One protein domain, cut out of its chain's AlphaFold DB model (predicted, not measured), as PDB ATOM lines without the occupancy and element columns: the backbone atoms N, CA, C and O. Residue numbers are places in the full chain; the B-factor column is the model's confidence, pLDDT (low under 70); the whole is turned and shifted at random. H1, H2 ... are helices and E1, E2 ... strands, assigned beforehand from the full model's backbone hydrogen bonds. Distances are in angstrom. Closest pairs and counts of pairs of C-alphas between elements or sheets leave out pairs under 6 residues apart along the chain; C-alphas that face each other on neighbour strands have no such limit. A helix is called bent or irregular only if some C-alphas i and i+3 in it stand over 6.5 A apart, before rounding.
ATOM      1  N   LEU A  84      87.070  72.645  98.283       38.22
ATOM      2  CA  LEU A  84      86.578  73.478  97.184       38.22
ATOM      3  C   LEU A  84      87.407  74.758  96.999       38.22
ATOM      4  O   LEU A  84      87.694  75.121  95.860       38.22
ATOM      5  N   ASP A  85      87.853  75.394  98.084       57.75
ATOM      6  CA  ASP A  85      88.653  76.625  98.018       57.75
ATOM      7  C   ASP A  85      90.009  76.373  97.342       57.75
ATOM      8  O   ASP A  85      90.460  77.166  96.512       57.75
ATOM      9  N   LEU A  86      90.605  75.203  97.603       64.12
ATOM     10  CA  LEU A  86      91.905  74.817  97.055       64.12
ATOM     11  C   LEU A  86      91.876  74.648  95.523       64.12
ATOM     12  O   LEU A  86      92.822  75.027  94.834       64.12
ATOM     13  N   GLN A  87      90.789  74.097  94.965       71.62
ATOM     14  CA  GLN A  87      90.659  73.913  93.513       71.62
ATOM     15  C   GLN A  87      90.462  75.244  92.774       71.62
ATOM     16  O   GLN A  87      91.000  75.431  91.676       71.62
ATOM     17  N   TYR A  88      89.717  76.182  93.368       74.44
ATOM     18  CA  TYR A  88      89.534  77.513  92.792       74.44
ATOM     19  C   TYR A  88      90.814  78.337  92.850       74.44
ATOM     20  O   TYR A  88      91.165  78.957  91.847       74.44
ATOM     21  N   GLU A  89      91.545  78.291  93.965       80.19
ATOM     22  CA  GLU A  89      92.843  78.952  94.085       80.19
ATOM     23  C   GLU A  89      93.835  78.413  93.047       80.19
ATOM     24  O   GLU A  89      94.418  79.189  92.293       80.19
ATOM     25  N   GLN A  90      93.951  77.090  92.902       84.62
ATOM     26  CA  GLN A  90      94.805  76.484  91.873       84.62
ATOM     27  C   GLN A  90      94.390  76.884  90.453       84.62
ATOM     28  O   GLN A  90      95.241  77.150  89.603       84.62
ATOM     29  N   THR A  91      93.083  76.963  90.185       84.19
ATOM     30  CA  THR A  91      92.562  77.395  88.879       84.19
ATOM     31  C   THR A  91      92.879  78.867  88.615       84.19
ATOM     32  O   THR A  91      93.323  79.211  87.518       84.19
ATOM     33  N   PHE A  92      92.705  79.730  89.617       88.69
ATOM     34  CA  PHE A  92      93.045  81.148  89.539       88.69
ATOM     35  C   PHE A  92      94.543  81.341  89.301       88.69
ATOM     36  O   PHE A  92      94.914  82.024  88.349       88.69
ATOM     37  N   GLN A  93      95.397  80.688  90.094       88.69
ATOM     38  CA  GLN A  93      96.855  80.748  89.954       88.69
ATOM     39  C   GLN A  93      97.303  80.263  88.573       88.69
ATOM     40  O   GLN A  93      98.118  80.908  87.914       88.69
ATOM     41  N   ARG A  94      96.706  79.176  88.067       90.25
ATOM     42  CA  ARG A  94      96.984  78.681  86.714       90.25
ATOM     43  C   ARG A  94      96.597  79.699  85.642       90.25
ATOM     44  O   ARG A  94      97.373  79.907  84.708       90.25
ATOM     45  N   TYR A  95      95.430  80.336  85.748       91.12
ATOM     46  CA  TYR A  95      95.019  81.380  84.805       91.12
ATOM     47  C   TYR A  95      95.893  82.625  84.904       91.12
ATOM     48  O   TYR A  95      96.319  83.128  83.869       91.12
ATOM     49  N   HIS A  96      96.223  83.073  86.113       92.25
ATOM     50  CA  HIS A  96      97.126  84.192  86.348       92.25
ATOM     51  C   HIS A  96      98.493  83.949  85.714       92.25
ATOM     52  O   HIS A  96      98.936  84.750  84.892       92.25
ATOM     53  N   GLN A  97      99.116  82.805  86.000       92.81
ATOM     54  CA  GLN A  97     100.414  82.451  85.434       92.81
ATOM     55  C   GLN A  97     100.363  82.356  83.908       92.81
ATOM     56  O   GLN A  97     101.239  82.870  83.218       92.81
ATOM     57  N   THR A  98      99.318  81.729  83.363       92.19
ATOM     58  CA  THR A  98      99.182  81.555  81.913       92.19
ATOM     59  C   THR A  98      98.968  82.891  81.203       92.19
ATOM     60  O   THR A  98      99.619  83.149  80.194       92.19
ATOM     61  N   ILE A  99      98.090  83.753  81.722       93.00
ATOM     62  CA  ILE A  99      97.835  85.072  81.132       93.00
ATOM     63  C   ILE A  99      99.080  85.952  81.264       93.00
ATOM     64  O   ILE A  99      99.472  86.572  80.282       93.00
ATOM     65  N   SER A 100      99.738  85.954  82.428       93.44
ATOM     66  CA  SER A 100     100.966  86.720  82.671       93.44
ATOM     67  C   SER A 100     102.081  86.335  81.692       93.44
ATOM     68  O   SER A 100     102.612  87.194  80.991       93.44
ATOM     69  N   ASN A 101     102.345  85.033  81.525       93.62
ATOM     70  CA  ASN A 101     103.365  84.531  80.598       93.62
ATOM     71  C   ASN A 101     103.092  84.891  79.128       93.62
ATOM     72  O   ASN A 101     104.025  84.980  78.334       93.62
ATOM     73  N   ASN A 102     101.824  85.075  78.749       93.50
ATOM     74  CA  ASN A 102     101.438  85.396  77.377       93.50
ATOM     75  C   ASN A 102     101.143  86.887  77.165       93.50
ATOM     76  O   ASN A 102     100.909  87.283  76.023       93.50
ATOM     77  N   LEU A 103     101.169  87.717  78.215       93.56
ATOM     78  CA  LEU A 103     100.693  89.103  78.175       93.56
ATOM     79  C   LEU A 103     101.406  89.926  77.093       93.56
ATOM     80  O   LEU A 103     100.747  90.631  76.336       93.56
ATOM     81  N   ALA A 104     102.722  89.750  76.949       90.81
ATOM     82  CA  ALA A 104     103.525  90.427  75.927       90.81
ATOM     83  C   ALA A 104     103.181  90.013  74.482       90.81
ATOM     84  O   ALA A 104     103.428  90.774  73.557       90.81
ATOM     85  N   THR A 105     102.630  88.812  74.279       92.56
ATOM     86  CA  THR A 105     102.207  88.333  72.947       92.56
ATOM     87  C   THR A 105     100.753  88.666  72.638       92.56
ATOM     88  O   THR A 105     100.384  88.777  71.476       92.56
ATOM     89  N   ILE A 106      99.928  88.800  73.679       93.56
ATOM     90  CA  ILE A 106      98.508  89.133  73.566       93.56
ATOM     91  C   ILE A 106      98.343  90.634  73.325       93.56
ATOM     92  O   ILE A 106      97.420  91.051  72.638       93.56
ATOM     93  N   LEU A 107      99.216  91.456  73.899       94.19
ATOM     94  CA  LEU A 107      99.150  92.902  73.788       94.19
ATOM     95  C   LEU A 107     100.007  93.385  72.623       94.19
ATOM     96  O   LEU A 107     101.227  93.238  72.653       94.19
ATOM     97  N   ASN A 108      99.394  94.011  71.622       90.81
ATOM     98  CA  ASN A 108     100.141  94.742  70.610       90.81
ATOM     99  C   ASN A 108     100.397  96.173  71.117       90.81
ATOM    100  O   ASN A 108      99.463  96.981  71.184       90.81
ATOM    101  N   PRO A 109     101.643  96.526  71.481       82.25
ATOM    102  CA  PRO A 109     101.939  97.832  72.060       82.25
ATOM    103  C   PRO A 109     101.769  98.984  71.061       82.25
ATOM    104  O   PRO A 109     101.640 100.128  71.484       82.25
ATOM    105  N   ASN A 110     101.764  98.705  69.752       89.31
ATOM    106  CA  ASN A 110     101.752  99.747  68.726       89.31
ATOM    107  C   ASN A 110     100.363 100.360  68.508       89.31
ATOM    108  O   ASN A 110     100.262 101.543  68.196       89.31
ATOM    109  N   ASP A 111      99.298  99.570  68.648       91.19
ATOM    110  CA  ASP A 111      97.916 100.002  68.388       91.19
ATOM    111  C   ASP A 111      96.972  99.792  69.586       91.19
ATOM    112  O   ASP A 111      95.783 100.123  69.515       91.19
ATOM    113  N   GLY A 112      97.493  99.251  70.694       90.25
ATOM    114  CA  GLY A 112      96.704  98.917  71.877       90.25
ATOM    115  C   GLY A 112      95.671  97.824  71.615       90.25
ATOM    116  O   GLY A 112      94.677  97.739  72.339       90.25
ATOM    117  N   SER A 113      95.855  97.009  70.572       93.94
ATOM    118  CA  SER A 113      94.985  95.866  70.320       93.94
ATOM    119  C   SER A 113      95.373  94.661  71.178       93.94
ATOM    120  O   SER A 113      96.542  94.430  71.494       93.94
ATOM    121  N   LEU A 114      94.362  93.890  71.576       93.62
ATOM    122  CA  LEU A 114      94.514  92.601  72.243       93.62
ATOM    123  C   LEU A 114      94.251  91.478  71.241       93.62
ATOM    124  O   LEU A 114      93.123  91.323  70.775       93.62
ATOM    125  N   ASP A 115      95.261  90.668  70.944       94.62
ATOM    126  CA  ASP A 115      95.129  89.445  70.163       94.62
ATOM    127  C   ASP A 115      95.003  88.231  71.093       94.62
ATOM    128  O   ASP A 115      95.960  87.771  71.720       94.62
ATOM    129  N   LEU A 116      93.791  87.683  71.192       91.94
ATOM    130  CA  LEU A 116      93.523  86.544  72.070       91.94
ATOM    131  C   LEU A 116      93.932  85.194  71.459       91.94
ATOM    132  O   LEU A 116      93.736  84.161  72.104       91.94
ATOM    133  N   SER A 117      94.519  85.165  70.259       88.31
ATOM    134  CA  SER A 117      94.844  83.929  69.530       88.31
ATOM    135  C   SER A 117      95.717  82.952  70.320       88.31
ATOM    136  O   SER A 117      95.471  81.741  70.304       88.31
ATOM    137  N   ASN A 118      96.691  83.469  71.074       82.19
ATOM    138  CA  ASN A 118      97.574  82.658  71.920       82.19
ATOM    139  C   ASN A 118      96.922  82.283  73.260       82.19
ATOM    140  O   ASN A 118      97.205  81.225  73.832       82.19
ATOM    141  N   LEU A 119      96.002  83.115  73.755       84.81
ATOM    142  CA  LEU A 119      95.323  82.861  75.021       84.81
ATOM    143  C   LEU A 119      94.318  81.708  74.898       84.81
ATOM    144  O   LEU A 119      94.228  80.874  75.795       84.81
ATOM    145  N   TYR A 120      93.629  81.597  73.759       80.38
ATOM    146  CA  TYR A 120      92.696  80.495  73.486       80.38
ATOM    147  C   TYR A 120      93.356  79.115  73.408       80.38
ATOM    148  O   TYR A 120      92.680  78.112  73.617       80.38
ATOM    149  N   GLN A 121      94.654  79.048  73.099       76.56
ATOM    150  CA  GLN A 121      95.390  77.780  73.060       76.56
ATOM    151  C   GLN A 121      95.873  77.346  74.444       76.56
ATOM    152  O   GLN A 121      95.966  76.156  74.727       76.56
ATOM    153  N   SER A 122      96.201  78.315  75.297       68.50
ATOM    154  CA  SER A 122      96.862  78.081  76.582       68.50
ATOM    155  C   SER A 122      95.879  77.976  77.748       68.50
ATOM    156  O   SER A 122      96.132  77.273  78.728       68.50
ATOM    157  N   VAL A 123      94.731  78.636  77.630       64.50
ATOM    158  CA  VAL A 123      93.682  78.641  78.637       64.50
ATOM    159  C   VAL A 123      92.459  77.940  78.059       64.50
ATOM    160  O   VAL A 123      92.005  78.280  76.971       64.50
ATOM    161  N   ASP A 124      91.867  77.017  78.825       69.12
ATOM    162  CA  ASP A 124      90.560  76.388  78.557       69.12
ATOM    163  C   ASP A 124      89.417  77.432  78.745       69.12
ATOM    164  O   ASP A 124      88.413  77.227  79.434       69.12
ATOM    165  N   LEU A 125      89.611  78.620  78.155       62.31
ATOM    166  CA  LEU A 125      88.854  79.872  78.255       62.31
ATOM    167  C   LEU A 125      87.370  79.669  77.979       62.31
ATOM    168  O   LEU A 125      86.519  80.397  78.480       62.31
ATOM    169  N   ILE A 126      87.046  78.657  77.180       56.16
ATOM    170  CA  ILE A 126      85.688  78.344  76.755       56.16
ATOM    171  C   ILE A 126      84.824  77.842  77.928       56.16
ATOM    172  O   ILE A 126      83.590  77.963  77.866       56.16
ATOM    173  N   LYS A 127      85.436  77.296  78.990       65.88
ATOM    174  CA  LYS A 127      84.718  76.836  80.190       65.88
ATOM    175  C   LYS A 127      84.561  77.949  81.230       65.88
ATOM    176  O   LYS A 127      83.435  78.183  81.654       65.88
ATOM    177  N   ASN A 128      85.619  78.711  81.527       75.81
ATOM    178  CA  ASN A 128      85.618  79.753  82.573       75.81
ATOM    179  C   ASN A 128      86.052  81.137  82.057       75.81
ATOM    180  O   ASN A 128      86.928  81.791  82.623       75.81
ATOM    181  N   SER A 129      85.425  81.600  80.973       81.25
ATOM    182  CA  SER A 129      85.807  82.847  80.291       81.25
ATOM    183  C   SER A 129      85.815  84.074  81.208       81.25
ATOM    184  O   SER A 129      86.643  84.957  81.040       81.25
ATOM    185  N   ASN A 130      84.917  84.132  82.196       88.06
ATOM    186  CA  ASN A 130      84.774  85.306  83.061       88.06
ATOM    187  C   ASN A 130      85.983  85.497  83.984       88.06
ATOM    188  O   ASN A 130      86.502  86.606  84.073       88.06
ATOM    189  N   THR A 131      86.469  84.429  84.624       87.88
ATOM    190  CA  THR A 131      87.640  84.494  85.513       87.88
ATOM    191  C   THR A 131      88.888  84.895  84.738       87.88
ATOM    192  O   THR A 131      89.635  85.765  85.170       87.88
ATOM    193  N   ALA A 132      89.088  84.315  83.554       90.56
ATOM    194  CA  ALA A 132      90.229  84.649  82.715       90.56
ATOM    195  C   ALA A 132      90.171  86.098  82.192       90.56
ATOM    196  O   ALA A 132      91.185  86.788  82.218       90.56
ATOM    197  N   PHE A 133      89.000  86.600  81.777       92.88
ATOM    198  CA  PHE A 133      88.854  88.000  81.353       92.88
ATOM    199  C   PHE A 133      89.025  88.988  82.509       92.88
ATOM    200  O   PHE A 133      89.603  90.057  82.318       92.88
ATOM    201  N   PHE A 134      88.587  88.623  83.714       91.88
ATOM    202  CA  PHE A 134      88.831  89.412  84.917       91.88
ATOM    203  C   PHE A 134      90.329  89.509  85.238       91.88
ATOM    204  O   PHE A 134      90.844  90.611  85.414       91.88
ATOM    205  N   ILE A 135      91.039  88.378  85.235       91.81
ATOM    206  CA  ILE A 135      92.492  88.337  85.452       91.81
ATOM    207  C   ILE A 135      93.228  89.127  84.364       91.81
ATOM    208  O   ILE A 135      94.109  89.920  84.679       91.81
ATOM    209  N   LEU A 136      92.835  88.978  83.095       93.81
ATOM    210  CA  LEU A 136      93.409  89.743  81.987       93.81
ATOM    211  C   LEU A 136      93.239  91.254  82.200       93.81
ATOM    212  O   LEU A 136      94.190  92.010  82.024       93.81
ATOM    213  N   LYS A 137      92.055  91.698  82.634       94.44
ATOM    214  CA  LYS A 137      91.793  93.109  82.944       94.44
ATOM    215  C   LYS A 137      92.686  93.630  84.075       94.44
ATOM    216  O   LYS A 137      93.180  94.752  83.971       94.44
ATOM    217  N   ILE A 138      92.895  92.838  85.130       94.12
ATOM    218  CA  ILE A 138      93.806  93.188  86.231       94.12
ATOM    219  C   ILE A 138      95.238  93.313  85.709       94.12
ATOM    220  O   ILE A 138      95.848  94.366  85.865       94.12
ATOM    221  N   LEU A 139      95.733  92.288  85.013       93.31
ATOM    222  CA  LEU A 139      97.113  92.240  84.533       93.31
ATOM    223  C   LEU A 139      97.442  93.368  83.551       93.31
ATOM    224  O   LEU A 139      98.536  93.928  83.619       93.31
ATOM    225  N   ILE A 140      96.507  93.751  82.675       93.25
ATOM    226  CA  ILE A 140      96.703  94.903  81.783       93.25
ATOM    227  C   ILE A 140      96.790  96.199  82.591       93.25
ATOM    228  O   ILE A 140      97.672  97.014  82.336       93.25
ATOM    229  N   LYS A 141      95.918  96.387  83.588       94.44
ATOM    230  CA  LYS A 141      95.924  97.593  84.425       94.44
ATOM    231  C   LYS A 141      97.204  97.716  85.259       94.44
ATOM    232  O   LYS A 141      97.687  98.828  85.447       94.44
ATOM    233  N   GLU A 142      97.734  96.601  85.755       93.94
ATOM    234  CA  GLU A 142      98.954  96.569  86.570       93.94
ATOM    235  C   GLU A 142     100.222  96.792  85.740       93.94
ATOM    236  O   GLU A 142     101.072  97.589  86.130       93.94
ATOM    237  N   ASN A 143     100.345  96.127  84.588       94.12
ATOM    238  CA  ASN A 143     101.571  96.169  83.784       94.12
ATOM    239  C   ASN A 143     101.584  97.311  82.756       94.12
ATOM    240  O   ASN A 143     102.652  97.779  82.367       94.12
ATOM    241  N   TYR A 144     100.411  97.782  82.323       94.75
ATOM    242  CA  TYR A 144     100.259  98.784  81.262       94.75
ATOM    243  C   TYR A 144      99.185  99.832  81.613       94.75
ATOM    244  O   TYR A 144      98.218 100.004  80.868       94.75
ATOM    245  N   PRO A 145      99.335 100.590  82.718       92.06
ATOM    246  CA  PRO A 145      98.303 101.514  83.205       92.06
ATOM    247  C   PRO A 145      97.962 102.649  82.228       92.06
ATOM    248  O   PRO A 145      96.882 103.226  82.316       92.06
ATOM    249  N   GLN A 146      98.876 102.975  81.309       94.38
ATOM    250  CA  GLN A 146      98.689 104.019  80.296       94.38
ATOM    251  C   GLN A 146      98.037 103.501  79.009       94.38
ATOM    252  O   GLN A 146      97.682 104.291  78.136       94.38
ATOM    253  N   LEU A 147      97.911 102.180  78.852       93.06
ATOM    254  CA  LEU A 147      97.433 101.603  77.611       93.06
ATOM    255  C   LEU A 147      95.906 101.624  77.560       93.06
ATOM    256  O   LEU A 147      95.222 100.983  78.359       93.06
ATOM    257  N   GLN A 148      95.372 102.332  76.571       93.38
ATOM    258  CA  GLN A 148      93.960 102.256  76.225       93.38
ATOM    259  C   GLN A 148      93.761 101.138  75.208       93.38
ATOM    260  O   GLN A 148      94.233 101.223  74.076       93.38
ATOM    261  N   ILE A 149      93.060 100.083  75.619       95.12
ATOM    262  CA  ILE A 149      92.692  99.007  74.703       95.12
ATOM    263  C   ILE A 149      91.646  99.562  73.736       95.12
ATOM    264  O   ILE A 149      90.590 100.017  74.170       95.12
ATOM    265  N   SER A 150      91.928  99.524  72.439       94.00
ATOM    266  CA  SER A 150      91.026 100.046  71.401       94.00
ATOM    267  C   SER A 150      90.240  98.933  70.699       94.00
ATOM    268  O   SER A 150      89.080  99.118  70.321       94.00
ATOM    269  N   ASN A 151      90.854  97.753  70.564       95.94
ATOM    270  CA  ASN A 151      90.291  96.616  69.847       95.94
ATOM    271  C   ASN A 151      90.719  95.278  70.475       95.94
ATOM    272  O   ASN A 151      91.865  95.119  70.888       95.94
ATOM    273  N   ILE A 152      89.818  94.298  70.504       96.12
ATOM    274  CA  ILE A 152      90.093  92.901  70.846       96.12
ATOM    275  C   ILE A 152      89.821  92.052  69.609       96.12
ATOM    276  O   ILE A 152      88.691  91.987  69.124       96.12
ATOM    277  N   ARG A 153      90.851  91.367  69.120       95.69
ATOM    278  CA  ARG A 153      90.773  90.468  67.971       95.69
ATOM    279  C   ARG A 153      90.642  89.026  68.438       95.69
ATOM    280  O   ARG A 153      91.408  88.553  69.279       95.69
ATOM    281  N   ILE A 154      89.649  88.330  67.889       94.38
ATOM    282  CA  ILE A 154      89.331  86.947  68.237       94.38
ATOM    283  C   ILE A 154      89.322  86.093  66.966       94.38
ATOM    284  O   ILE A 154      88.473  86.309  66.097       94.38
ATOM    285  N   PRO A 155      90.214  85.106  66.845       91.31
ATOM    286  CA  PRO A 155      90.254  84.259  65.662       91.31
ATOM    287  C   PRO A 155      89.050  83.302  65.633       91.31
ATOM    288  O   PRO A 155      88.779  82.563  66.587       91.31
ATOM    289  N   ARG A 156      88.287  83.308  64.532       89.88
ATOM    290  CA  ARG A 156      87.019  82.568  64.388       89.88
ATOM    291  C   ARG A 156      87.214  81.058  64.491       89.88
ATOM    292  O   ARG A 156      86.411  80.382  65.126       89.88
ATOM    293  N   ASN A 157      88.296  80.539  63.915       88.00
ATOM    294  CA  ASN A 157      88.678  79.121  63.942       88.00
ATOM    295  C   ASN A 157      88.994  78.590  65.360       88.00
ATOM    296  O   ASN A 157      89.046  77.376  65.551       88.00
ATOM    297  N   ARG A 158      89.199  79.465  66.359       82.56
ATOM    298  CA  ARG A 158      89.423  79.082  67.766       82.56
ATOM    299  C   ARG A 158      88.156  79.135  68.615       82.56
ATOM    300  O   ARG A 158      88.167  78.692  69.763       82.56
ATOM    301  N   LEU A 159      87.058  79.654  68.074       82.56
ATOM    302  CA  LEU A 159      85.770  79.673  68.747       82.56
ATOM    303  C   LEU A 159      84.989  78.408  68.390       82.56
ATOM    304  O   LEU A 159      84.772  78.098  67.224       82.56
ATOM    305  N   ASN A 160      84.492  77.689  69.398       80.44
ATOM    306  CA  ASN A 160      83.470  76.673  69.152       80.44
ATOM    307  C   ASN A 160      82.237  77.375  68.547       80.44
ATOM    308  O   ASN A 160      81.714  78.307  69.165       80.44
ATOM    309  N   PHE A 161      81.781  76.941  67.363       63.41
ATOM    310  CA  PHE A 161      80.713  77.586  66.579       63.41
ATOM    311  C   PHE A 161      79.461  77.921  67.404       63.41
ATOM    312  O   PHE A 161      78.889  78.998  67.256       63.41
ATOM    313  N   SER A 162      79.087  77.056  68.354       77.88
ATOM    314  CA  SER A 162      77.932  77.265  69.245       77.88
ATOM    315  C   SER A 162      78.083  78.441  70.228       77.88
ATOM    316  O   SER A 162      77.100  78.929  70.790       77.88
ATOM    317  N   LYS A 163      79.315  78.902  70.468       74.19
ATOM    318  CA  LYS A 163      79.668  79.926  71.463       74.19
ATOM    319  C   LYS A 163      80.283  81.184  70.857       74.19
ATOM    320  O   LYS A 163      80.439  82.158  71.596       74.19
ATOM    321  N   ALA A 164      80.586  81.201  69.558       80.19
ATOM    322  CA  ALA A 164      81.257  82.322  68.902       80.19
ATOM    323  C   ALA A 164      80.539  83.663  69.143       80.19
ATOM    324  O   ALA A 164      81.178  84.650  69.490       80.19
ATOM    325  N   ASN A 165      79.203  83.664  69.117       82.25
ATOM    326  CA  ASN A 165      78.400  84.875  69.328       82.25
ATOM    327  C   ASN A 165      78.333  85.337  70.798       82.25
ATOM    328  O   ASN A 165      77.971  86.476  71.070       82.25
ATOM    329  N   LYS A 166      78.660  84.473  71.771       88.44
ATOM    330  CA  LYS A 166      78.587  84.810  73.209       88.44
ATOM    331  C   LYS A 166      79.879  85.424  73.738       88.44
ATOM    332  O   LYS A 166      79.846  86.118  74.751       88.44
ATOM    333  N   VAL A 167      81.010  85.142  73.096       87.88
ATOM    334  CA  VAL A 167      82.327  85.599  73.551       87.88
ATOM    335  C   VAL A 167      82.474  87.126  73.472       87.88
ATOM    336  O   VAL A 167      82.827  87.695  74.506       87.88
ATOM    337  N   PRO A 168      82.146  87.808  72.352       91.94
ATOM    338  CA  PRO A 168      82.209  89.270  72.281       91.94
ATOM    339  C   PRO A 168      81.366  89.936  73.368       91.94
ATOM    340  O   PRO A 168      81.866  90.773  74.108       91.94
ATOM    341  N   ASN A 169      80.129  89.463  73.568       90.44
ATOM    342  CA  ASN A 169      79.233  89.998  74.596       90.44
ATOM    343  C   ASN A 169      79.802  89.843  76.014       90.44
ATOM    344  O   ASN A 169      79.552  90.682  76.874       90.44
ATOM    345  N   ARG A 170      80.557  88.770  76.293       91.75
ATOM    346  CA  ARG A 170      81.221  88.589  77.593       91.75
ATOM    347  C   ARG A 170      82.429  89.501  77.739       91.75
ATOM    348  O   ARG A 170      82.565  90.115  78.788       91.75
ATOM    349  N   LEU A 171      83.269  89.618  76.712       90.94
ATOM    350  CA  LEU A 171      84.418  90.530  76.716       90.94
ATOM    351  C   LEU A 171      83.983  91.983  76.889       90.94
ATOM    352  O   LEU A 171      84.573  92.699  77.693       90.94
ATOM    353  N   GLN A 172      82.897  92.382  76.232       93.00
ATOM    354  CA  GLN A 172      82.358  93.733  76.324       93.00
ATOM    355  C   GLN A 172      81.878  94.084  77.744       93.00
ATOM    356  O   GLN A 172      81.969  95.237  78.144       93.00
ATOM    357  N   LYS A 173      81.486  93.103  78.576       93.50
ATOM    358  CA  LYS A 173      81.222  93.354  80.010       93.50
ATOM    359  C   LYS A 173      82.477  93.767  80.785       93.50
ATOM    360  O   LYS A 173      82.387  94.539  81.735       93.50
ATOM    361  N   PHE A 174      83.647  93.251  80.410       93.88
ATOM    362  CA  PHE A 174      84.917  93.604  81.053       93.88
ATOM    363  C   PHE A 174      85.549  94.852  80.425       93.88
ATOM    364  O   PHE A 174      86.208  95.619  81.138       93.88
ATOM    365  N   PHE A 175      85.290  95.070  79.134       94.94
ATOM    366  CA  PHE A 175      85.864  96.106  78.281       94.94
ATOM    367  C   PHE A 175      84.759  96.844  77.482       94.94
ATOM    368  O   PHE A 175      84.642  96.649  76.273       94.94
ATOM    369  N   PRO A 176      83.929  97.688  78.130       91.88
ATOM    370  CA  PRO A 176      82.696  98.234  77.537       91.88
ATOM    371  C   PRO A 176      82.915  99.132  76.315       91.88
ATOM    372  O   PRO A 176      82.089  99.145  75.406       91.88
ATOM    373  N   ASN A 177      84.058  99.816  76.253       93.81
ATOM    374  CA  ASN A 177      84.398 100.749  75.174       93.81
ATOM    375  C   ASN A 177      85.346 100.145  74.130       93.81
ATOM    376  O   ASN A 177      85.916 100.873  73.321       93.81
ATOM    377  N   VAL A 178      85.555  98.829  74.170       94.81
ATOM    378  CA  VAL A 178      86.513  98.148  73.303       94.81
ATOM    379  C   VAL A 178      85.769  97.413  72.207       94.81
ATOM    380  O   VAL A 178      84.885  96.593  72.467       94.81
ATOM    381  N   ARG A 179      86.138  97.697  70.959       95.44
ATOM    382  CA  ARG A 179      85.604  96.976  69.808       95.44
ATOM    383  C   ARG A 179      86.080  95.523  69.865       95.44
ATOM    384  O   ARG A 179      87.241  95.274  70.153       95.44
ATOM    385  N   CYS A 180      85.188  94.565  69.624       96.12
ATOM    386  CA  CYS A 180      85.537  93.147  69.561       96.12
ATOM    387  C   CYS A 180      85.330  92.648  68.130       96.12
ATOM    388  O   CYS A 180      84.188  92.524  67.687       96.12
ATOM    389  N   ASP A 181      86.416  92.352  67.420       95.12
ATOM    390  CA  ASP A 181      86.377  91.866  66.043       95.12
ATOM    391  C   ASP A 181      86.662  90.357  66.001       95.12
ATOM    392  O   ASP A 181      87.710  89.884  66.446       95.12
ATOM    393  N   ILE A 182      85.728  89.588  65.433       94.19
ATOM    394  CA  ILE A 182      85.965  88.184  65.078       94.19
ATOM    395  C   ILE A 182      86.525  88.150  63.656       94.19
ATOM    396  O   ILE A 182      85.844  88.590  62.729       94.19
ATOM    397  N   PHE A 183      87.722  87.598  63.474       93.19
ATOM    398  CA  PHE A 183      88.388  87.531  62.172       93.19
ATOM    399  C   PHE A 183      88.704  86.088  61.776       93.19
ATOM    400  O   PHE A 183      88.885  85.224  62.631       93.19
ATOM    401  N   ASP A 184      88.730  85.804  60.476       91.75
ATOM    402  CA  ASP A 184      89.161  84.504  59.970       91.75
ATOM    403  C   ASP A 184      90.689  84.511  59.852       91.75
ATOM    404  O   ASP A 184      91.246  85.261  59.048       91.75
TER     405      ASP A 184
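Overview. This is residues 84 to 184 of the 463 residues of an uncharacterized protein of Tritrichomonas foetus (UniProt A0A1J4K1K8). A small parallel sheet of three strands forms a wall, with H4 over its edge strand E3; H3 lies farther from the sheet, between H4 and the long helix H1. H1 crosses H3, grazes the sheet with its last residues, and sticks out free with residues 84 to 90. The printed part has 101 residues, with four named helices and three named strands in the order H1 E1 H2 H3 E2 H4 E3, the sheet running E1 E2 E3. The class is mixed, helices and strands; the whole is compact, with a radius of gyration of the C-alphas of 13.1 A and spans of 38 by 35 by 22 A.

Arrangement. H1, residues 84 to 106, has a kink of 35 degrees near residue 100 and is irregular, with C-alphas 101 and 104 7.5 A apart. It only grazes the sheet, with residues 103 to 106. Residues 107 to 108 pair antiparallel with residues 113 to 114 of E1, residues 113 to 115. H2, residues 119 to 122, touches residues 98 to 106 of H1 alone, closest at the C-alphas of Thr 98 and Ser 122, 6.8 A. H3, residues 129 to 143, touches H1 at a steep tilt of 55 degrees, the same way, closest at the C-alphas of Tyr 95 and Ala 132, 6.2 A. E2, residues 151 to 155, is the parallel neighbour of E1, with N 153 and O 114 2.8 A apart. H4, residues 166 to 174, touches H3 at a steep tilt of 39 degrees, the same way, closest at the C-alphas of Phe 133 and Phe 174, 6.9 A. E3, residues 179 to 183, is the parallel neighbour of E2, with N 152 and O 179 2.8 A apart. H4 is on the sheet at a height of 9.5 A, over E3 and along the strands, at 25 degrees on the local plane. E1, H2 H3, E2 and E2, H4, E3 are strand-helix-strand units, parallel neighbour strands joined through helices, with right-handed crossovers. Every O i to N i+4 pair is within hydrogen-bond range in H3, but 17 of 19 in H1 and 3 of 5 in H4; H2 is too short for such a pair and has its 1 O i to N i+3 pair within range.

Along the chain. H1 begins at C-alpha 84 (86.578, 73.478, 97.184) and is 30.7 A long. H3 measures 20.9 A, H4 13.4 A, E2 13.0 A and E3 12.5 A, which ends at C-alpha 183 (88.388, 87.531, 62.172).

Size, cuts and confidence. The C-alphas farthest apart, of Leu 84 and Asn 110, are 41.6 A apart. The printed part has no cut and no long link. Its pLDDT is under 70 at residues 84 to 86, 122 to 127 and 161.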